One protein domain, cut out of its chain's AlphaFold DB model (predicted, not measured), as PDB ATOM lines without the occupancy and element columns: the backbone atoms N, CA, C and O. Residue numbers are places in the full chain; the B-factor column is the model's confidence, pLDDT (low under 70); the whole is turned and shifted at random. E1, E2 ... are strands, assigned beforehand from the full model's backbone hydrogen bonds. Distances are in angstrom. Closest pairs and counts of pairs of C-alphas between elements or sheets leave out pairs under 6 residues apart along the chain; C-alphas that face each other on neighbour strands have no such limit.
ATOM      1  N   ASP A   2      25.603 -13.826   0.397       55.72
ATOM      2  CA  ASP A   2      26.958 -13.924  -0.168       55.72
ATOM      3  C   ASP A   2      27.270 -15.276  -0.836       55.72
ATOM      4  O   ASP A   2      28.430 -15.559  -1.107       55.72
ATOM      5  N   GLY A   3      26.253 -16.087  -1.155       54.94
ATOM      6  CA  GLY A   3      26.404 -17.323  -1.941       54.94
ATOM      7  C   GLY A   3      27.248 -18.408  -1.266       54.94
ATOM      8  O   GLY A   3      27.632 -19.381  -1.909       54.94
ATOM      9  N   SER A   4      27.551 -18.240   0.024       59.53
ATOM     10  CA  SER A   4      28.347 -19.164   0.841       59.53
ATOM     11  C   SER A   4      27.721 -20.559   0.966       59.53
ATOM     12  O   SER A   4      28.410 -21.515   1.314       59.53
ATOM     13  N   ASP A   5      26.420 -20.680   0.702       56.41
ATOM     14  CA  ASP A   5      25.656 -21.926   0.657       56.41
ATOM     15  C   ASP A   5      25.896 -22.750  -0.619       56.41
ATOM     16  O   ASP A   5      25.663 -23.956  -0.611       56.41
ATOM     17  N   GLU A   6      26.438 -22.136  -1.677       61.78
ATOM     18  CA  GLU A   6      26.837 -22.820  -2.915       61.78
ATOM     19  C   GLU A   6      28.358 -23.043  -3.021       61.78
ATOM     20  O   GLU A   6      28.842 -23.563  -4.028       61.78
ATOM     21  N   ASP A   7      29.141 -22.691  -1.990       54.59
ATOM     22  CA  ASP A   7      30.581 -22.959  -1.976       54.59
ATOM     23  C   ASP A   7      30.830 -24.480  -1.829       54.59
ATOM     24  O   ASP A   7      30.465 -25.079  -0.805       54.59
ATOM     25  N   PRO A   8      31.495 -25.136  -2.802       56.97
ATOM     26  CA  PRO A   8      31.751 -26.574  -2.766       56.97
ATOM     27  C   PRO A   8      32.613 -27.031  -1.574       56.97
ATOM     28  O   PRO A   8      32.679 -28.230  -1.302       56.97
ATOM     29  N   LYS A   9      33.287 -26.115  -0.858       51.56
ATOM     30  CA  LYS A   9      33.975 -26.422   0.407       51.56
ATOM     31  C   LYS A   9      33.024 -26.615   1.584       51.56
ATOM     32  O   LYS A   9      33.391 -27.327   2.517       51.56
ATOM     33  N   TYR A  10      31.854 -25.975   1.568       48.88
ATOM     34  CA  TYR A  10      30.908 -25.952   2.690       48.88
ATOM     35  C   TYR A  10      29.601 -26.696   2.392       48.88
ATOM     36  O   TYR A  10      28.915 -27.118   3.323       48.88
ATOM     37  N   CYS A  11      29.299 -26.960   1.119       55.97
ATOM     38  CA  CYS A  11      28.224 -27.857   0.713       55.97
ATOM     39  C   CYS A  11      28.693 -29.319   0.839       55.97
ATOM     40  O   CYS A  11      29.175 -29.940  -0.111       55.97
ATOM     41  N   GLY A  12      28.612 -29.878   2.050       58.47
ATOM     42  CA  GLY A  12      28.838 -31.306   2.262       58.47
ATOM     43  C   GLY A  12      27.890 -32.113   1.374       58.47
ATOM     44  O   GLY A  12      26.690 -31.870   1.385       58.47
ATOM     45  N   VAL A  13      28.420 -33.048   0.584       63.88
ATOM     46  CA  VAL A  13      27.596 -33.907  -0.278       63.88
ATOM     47  C   VAL A  13      26.566 -34.650   0.575       63.88
ATOM     48  O   VAL A  13      26.927 -35.529   1.362       63.88
ATOM     49  N   SER A  14      25.296 -34.292   0.403       67.56
ATOM     50  CA  SER A  14      24.150 -34.937   1.040       67.56
ATOM     51  C   SER A  14      23.672 -36.082   0.147       67.56
ATOM     52  O   SER A  14      23.083 -35.841  -0.903       67.56
ATOM     53  N   CYS A  15      23.934 -37.326   0.543       77.56
ATOM     54  CA  CYS A  15      23.364 -38.498  -0.124       77.56
ATOM     55  C   CYS A  15      21.961 -38.800   0.428       77.56
ATOM     56  O   CYS A  15      21.657 -38.474   1.580       77.56
ATOM     57  N   SER A  16      21.103 -39.426  -0.380       80.38
ATOM     58  CA  SER A  16      19.780 -39.881   0.062       80.38
ATOM     59  C   SER A  16      19.881 -40.951   1.162       80.38
ATOM     60  O   SER A  16      20.915 -41.590   1.342       80.38
ATOM     61  N   SER A  17      18.787 -41.217   1.882       78.12
ATOM     62  CA  SER A  17      18.737 -42.231   2.951       78.12
ATOM     63  C   SER A  17      19.085 -43.652   2.480       78.12
ATOM     64  O   SER A  17      19.490 -44.489   3.293       78.12
ATOM     65  N   ASN A  18      18.957 -43.925   1.179       79.25
ATOM     66  CA  ASN A  18      19.291 -45.202   0.542       79.25
ATOM     67  C   ASN A  18      20.650 -45.198  -0.176       79.25
ATOM     68  O   ASN A  18      20.998 -46.178  -0.832       79.25
ATOM     69  N   GLU A  19      21.430 -44.131  -0.028       84.00
ATOM     70  CA  GLU A  19      22.725 -43.958  -0.675       84.00
ATOM     71  C   GLU A  19      23.844 -43.816   0.363       84.00
ATOM     72  O   GLU A  19      23.638 -43.340   1.480       84.00
ATOM     73  N   ILE A  20      25.046 -44.243  -0.010       81.62
ATOM     74  CA  ILE A  20      26.277 -44.065   0.752       81.62
ATOM     75  C   ILE A  20      27.217 -43.182  -0.063       81.62
ATOM     76  O   ILE A  20      27.341 -43.322  -1.280       81.62
ATOM     77  N   ARG A  21      27.870 -42.243   0.618       84.50
ATOM     78  CA  ARG A  21      28.848 -41.343   0.011       84.50
ATOM     79  C   ARG A  21      30.092 -42.129  -0.411       84.50
ATOM     80  O   ARG A  21      30.522 -43.003   0.327       84.50
ATOM     81  N   CYS A  22      30.672 -41.798  -1.559       85.06
ATOM     82  CA  CYS A  22      31.996 -42.279  -1.956       85.06
ATOM     83  C   CYS A  22      33.082 -41.585  -1.124       85.06
ATOM     84  O   CYS A  22      32.937 -40.406  -0.776       85.06
ATOM     85  N   ARG A  23      34.195 -42.275  -0.844       85.00
ATOM     86  CA  ARG A  23      35.273 -41.760   0.020       85.00
ATOM     87  C   ARG A  23      35.828 -40.443  -0.508       85.00
ATOM     88  O   ARG A  23      36.037 -39.512   0.270       85.00
ATOM     89  N   ASN A  24      36.008 -40.341  -1.821       77.94
ATOM     90  CA  ASN A  24      36.324 -39.103  -2.505       77.94
ATOM     91  C   ASN A  24      35.163 -38.665  -3.406       77.94
ATOM     92  O   ASN A  24      34.755 -39.363  -4.329       77.94
ATOM     93  N   SER A  25      34.642 -37.469  -3.136       68.06
ATOM     94  CA  SER A  25      33.530 -36.863  -3.876       68.06
ATOM     95  C   SER A  25      33.979 -35.812  -4.900       68.06
ATOM     96  O   SER A  25      33.149 -35.092  -5.445       68.06
ATOM     97  N   THR A  26      35.288 -35.667  -5.137       61.88
ATOM     98  CA  THR A  26      35.822 -34.703  -6.109       61.88
ATOM     99  C   THR A  26      36.058 -35.386  -7.456       61.88
ATOM    100  O   THR A  26      36.929 -36.238  -7.587       61.88
ATOM    101  N   GLY A  27      35.263 -35.018  -8.468       56.16
ATOM    102  CA  GLY A  27      35.483 -35.442  -9.857       56.16
ATOM    103  C   GLY A  27      34.648 -36.624 -10.365       56.16
ATOM    104  O   GLY A  27      35.051 -37.257 -11.337       56.16
ATOM    105  N   GLY A  28      33.491 -36.929  -9.765       65.00
ATOM    106  CA  GLY A  28      32.606 -37.978 -10.283       65.00
ATOM    107  C   GLY A  28      31.344 -38.217  -9.454       65.00
ATOM    108  O   GLY A  28      30.867 -37.320  -8.764       65.00
ATOM    109  N   ARG A  29      30.787 -39.434  -9.548       69.19
ATOM    110  CA  ARG A  29      29.623 -39.863  -8.758       69.19
ATOM    111  C   ARG A  29      30.000 -39.874  -7.272       69.19
ATOM    112  O   ARG A  29      30.875 -40.631  -6.868       69.19
ATOM    113  N   SER A  30      29.341 -39.023  -6.487       79.19
ATOM    114  CA  SER A  30      29.663 -38.801  -5.068       79.19
ATOM    115  C   SER A  30      28.847 -39.656  -4.097       79.19
ATOM    116  O   SER A  30      29.204 -39.730  -2.922       79.19
ATOM    117  N   CYS A  31      27.776 -40.289  -4.577       84.31
ATOM    118  CA  CYS A  31      26.880 -41.159  -3.819       84.31
ATOM    119  C   CYS A  31      26.561 -42.406  -4.651       84.31
ATOM    120  O   CYS A  31      26.312 -42.299  -5.855       84.31
ATOM    121  N   VAL A  32      26.546 -43.572  -4.015       84.88
ATOM    122  CA  VAL A  32      26.144 -44.852  -4.611       84.88
ATOM    123  C   VAL A  32      25.026 -45.468  -3.781       84.88
ATOM    124  O   VAL A  32      24.947 -45.238  -2.576       84.88
ATOM    125  N   SER A  33      24.136 -46.241  -4.402       84.38
ATOM    126  CA  SER A  33      23.103 -46.968  -3.655       84.38
ATOM    127  C   SER A  33      23.752 -47.920  -2.650       84.38
ATOM    128  O   SER A  33      24.761 -48.550  -2.956       84.38
ATOM    129  N   LYS A  34      23.130 -48.105  -1.481       78.56
ATOM    130  CA  LYS A  34      23.531 -49.136  -0.503       78.56
ATOM    131  C   LYS A  34      23.624 -50.539  -1.115       78.56
ATOM    132  O   LYS A  34      24.383 -51.366  -0.627       78.56
ATOM    133  N   THR A  35      22.851 -50.808  -2.168       76.62
ATOM    134  CA  THR A  35      22.857 -52.090  -2.890       76.62
ATOM    135  C   THR A  35      24.042 -52.259  -3.838       76.62
ATOM    136  O   THR A  35      24.309 -53.384  -4.238       76.62
ATOM    137  N   LEU A  36      24.707 -51.161  -4.200       80.31
ATOM    138  CA  LEU A  36      25.862 -51.104  -5.105       80.31
ATOM    139  C   LEU A  36      27.181 -50.937  -4.335       80.31
ATOM    140  O   LEU A  36      28.184 -50.516  -4.887       80.31
ATOM    141  N   MET A  37      27.143 -51.155  -3.022       80.81
ATOM    142  CA  MET A  37      28.328 -51.207  -2.177       80.81
ATOM    143  C   MET A  37      28.777 -52.663  -2.081       80.81
ATOM    144  O   MET A  37      27.964 -53.513  -1.693       80.81
ATOM    145  N   CYS A  38      30.052 -52.921  -2.378       77.38
ATOM    146  CA  CYS A  38      30.649 -54.254  -2.441       77.38
ATOM    147  C   CYS A  38      29.921 -55.192  -3.414       77.38
ATOM    148  O   CYS A  38      29.684 -56.366  -3.088       77.38
ATOM    149  N   ASP A  39      29.473 -54.675  -4.554       73.69
ATOM    150  CA  ASP A  39      28.805 -55.491  -5.570       73.69
ATOM    151  C   ASP A  39      29.795 -56.073  -6.594       73.69
ATOM    152  O   ASP A  39      29.386 -56.742  -7.543       73.69
ATOM    153  N   GLY A  40      31.098 -55.864  -6.386       73.44
ATOM    154  CA  GLY A  40      32.161 -56.256  -7.307       73.44
ATOM    155  C   GLY A  40      32.312 -55.301  -8.491       73.44
ATOM    156  O   GLY A  40      33.134 -55.546  -9.378       73.44
ATOM    157  N   VAL A  41      31.535 -54.215  -8.545       80.94
ATOM    158  CA  VAL A  41      31.543 -53.245  -9.637       80.94
ATOM    159  C   VAL A  41      31.970 -51.888  -9.105       80.94
ATOM    160  O   VAL A  41      31.447 -51.361  -8.139       80.94
ATOM    161  N   ARG A  42      32.919 -51.256  -9.796       85.31
ATOM    162  CA  ARG A  42      33.352 -49.896  -9.467       85.31
ATOM    163  C   ARG A  42      32.271 -48.876  -9.847       85.31
ATOM    164  O   ARG A  42      32.244 -48.385 -10.977       85.31
ATOM    165  N   ASN A  43      31.415 -48.523  -8.899       84.81
ATOM    166  CA  ASN A  43      30.378 -47.502  -9.006       84.81
ATOM    167  C   ASN A  43      30.844 -46.125  -8.505       84.81
ATOM    168  O   ASN A  43      30.358 -45.104  -9.011       84.81
ATOM    169  N   CYS A  44      31.790 -46.057  -7.561       86.00
ATOM    170  CA  CYS A  44      32.443 -44.803  -7.187       86.00
ATOM    171  C   CYS A  44      33.594 -44.467  -8.141       86.00
ATOM    172  O   CYS A  44      34.368 -45.324  -8.576       86.00
ATOM    173  N   ALA A  45      33.773 -43.174  -8.425       83.38
ATOM    174  CA  ALA A  45      34.849 -42.705  -9.301       83.38
ATOM    175  C   ALA A  45      36.248 -43.050  -8.762       83.38
ATOM    176  O   ALA A  45      37.167 -43.286  -9.543       83.38
ATOM    177  N   ASP A  46      36.398 -43.139  -7.439       81.44
ATOM    178  CA  ASP A  46      37.614 -43.564  -6.743       81.44
ATOM    179  C   ASP A  46      37.661 -45.077  -6.446       81.44
ATOM    180  O   ASP A  46      38.714 -45.578  -6.053       81.44
ATOM    181  N   GLY A  47      36.575 -45.810  -6.710       81.06
ATOM    182  CA  GLY A  47      36.412 -47.236  -6.409       81.06
ATOM    183  C   GLY A  47      36.360 -47.563  -4.928       81.06
ATOM    184  O   GLY A  47      36.631 -48.694  -4.538       81.06
ATOM    185  N   SER A  48      36.050 -46.567  -4.098       84.88
ATOM    186  CA  SER A  48      35.914 -46.765  -2.661       84.88
ATOM    187  C   SER A  48      34.751 -47.677  -2.291       84.88
ATOM    188  O   SER A  48      34.815 -48.332  -1.261       84.88
ATOM    189  N   ASP A  49      33.724 -47.772  -3.127       81.44
ATOM    190  CA  ASP A  49      32.596 -48.683  -2.946       81.44
ATOM    191  C   ASP A  49      32.970 -50.168  -2.955       81.44
ATOM    192  O   ASP A  49      32.231 -50.971  -2.399       81.44
ATOM    193  N   GLU A  50      34.147 -50.506  -3.481       82.56
ATOM    194  CA  GLU A  50      34.697 -51.865  -3.497       82.56
ATOM    195  C   GLU A  50      35.930 -52.010  -2.583       82.56
ATOM    196  O   GLU A  50      36.580 -53.055  -2.550       82.56
ATOM    197  N   ASP A  51      36.288 -50.965  -1.827       79.00
ATOM    198  CA  ASP A  51      37.383 -51.024  -0.858       79.00
ATOM    199  C   ASP A  51      36.916 -51.772   0.407       79.00
ATOM    200  O   ASP A  51      35.981 -51.308   1.066       79.00
ATOM    201  N   PRO A  52      37.579 -52.869   0.822       69.56
ATOM    202  CA  PRO A  52      37.167 -53.666   1.984       69.56
ATOM    203  C   PRO A  52      37.143 -52.901   3.315       69.56
ATOM    204  O   PRO A  52      36.462 -53.302   4.254       69.56
ATOM    205  N   ASN A  53      37.903 -51.807   3.425       73.38
ATOM    206  CA  ASN A  53      37.950 -50.954   4.616       73.38
ATOM    207  C   ASN A  53      36.929 -49.809   4.556       73.38
ATOM    208  O   ASN A  53      36.825 -49.029   5.503       73.38
ATOM    209  N   TYR A  54      36.236 -49.638   3.430       75.81
ATOM    210  CA  TYR A  54      35.224 -48.601   3.245       75.81
ATOM    211  C   TYR A  54      33.829 -49.180   3.112       75.81
ATOM    212  O   TYR A  54      32.882 -48.707   3.742       75.81
ATOM    213  N   CYS A  55      33.707 -50.212   2.294       75.38
ATOM    214  CA  CYS A  55      32.449 -50.853   2.062       75.38
ATOM    215  C   CYS A  55      32.117 -51.767   3.242       75.38
ATOM    216  O   CYS A  55      32.755 -52.784   3.495       75.38
ATOM    217  N   THR A  56      31.088 -51.370   3.992       64.62
ATOM    218  CA  THR A  56      30.574 -52.122   5.138       64.62
ATOM    219  C   THR A  56      29.129 -52.519   4.850       64.62
ATOM    220  O   THR A  56      28.185 -51.936   5.388       64.62
ATOM    221  N   ARG A  57      28.929 -53.479   3.942       68.75
ATOM    222  CA  ARG A  57      27.598 -54.041   3.692       68.75
ATOM    223  C   ARG A  57      27.346 -55.191   4.663       68.75
ATOM    224  O   ARG A  57      28.038 -56.202   4.640       68.75
ATOM    225  N   ASN A  58      26.335 -55.035   5.514       66.88
ATOM    226  CA  ASN A  58      25.769 -56.167   6.242       66.88
ATOM    227  C   ASN A  58      24.812 -56.897   5.297       66.88
ATOM    228  O   ASN A  58      23.895 -56.272   4.760       66.88
TER     229      ASN A  58
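AT A GLANCE: This is residues 2 to 58 of the 227 residues of the protein "Hypothetical protein" of Rotaria sp. Silwood1 (UniProt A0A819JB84). Little regular structure is present: a tiny two-strand hairpin, E1 and E2, sits between a long leading stretch, whose residues 2 to 7 stick out at one end, and a looped stretch, residues 34 to 58. The printed part has 57 residues, with two named strands, E1 then E2, antiparallel, and no named helix; the class is all strand, with 6 residues in named elements. It is only just loose, close to compact, with a radius of gyration of the C-alphas of 12.5 A, and spans 43 by 21 by 16 A, the free arm adding to the length.

HOW THE PARTS SIT: E1, residues 19 to 21, and E2, residues 31 to 33, form a hairpin, antiparallel at 145 degrees. C-alphas 21 and 31 face each other at 4.3 A. N 20 and O 32 are 2.8 A apart, within hydrogen-bond range.

IN THESE COORDINATES: E1 begins at C-alpha 19 (22.725, -43.958, -0.675) and is 6.7 A long. E2 is 6.9 A long and ends at C-alpha 33 (23.103, -46.968, -3.655).

THE WHOLE: The C-alphas farthest apart, Asp 2 and Gly 40, are 43.2 A apart. The printed part has no cut. The E1 to E2 link is short. pLDDT is under 70 at residues 2 to 14, 25 to 29, 52 and 56 to 58.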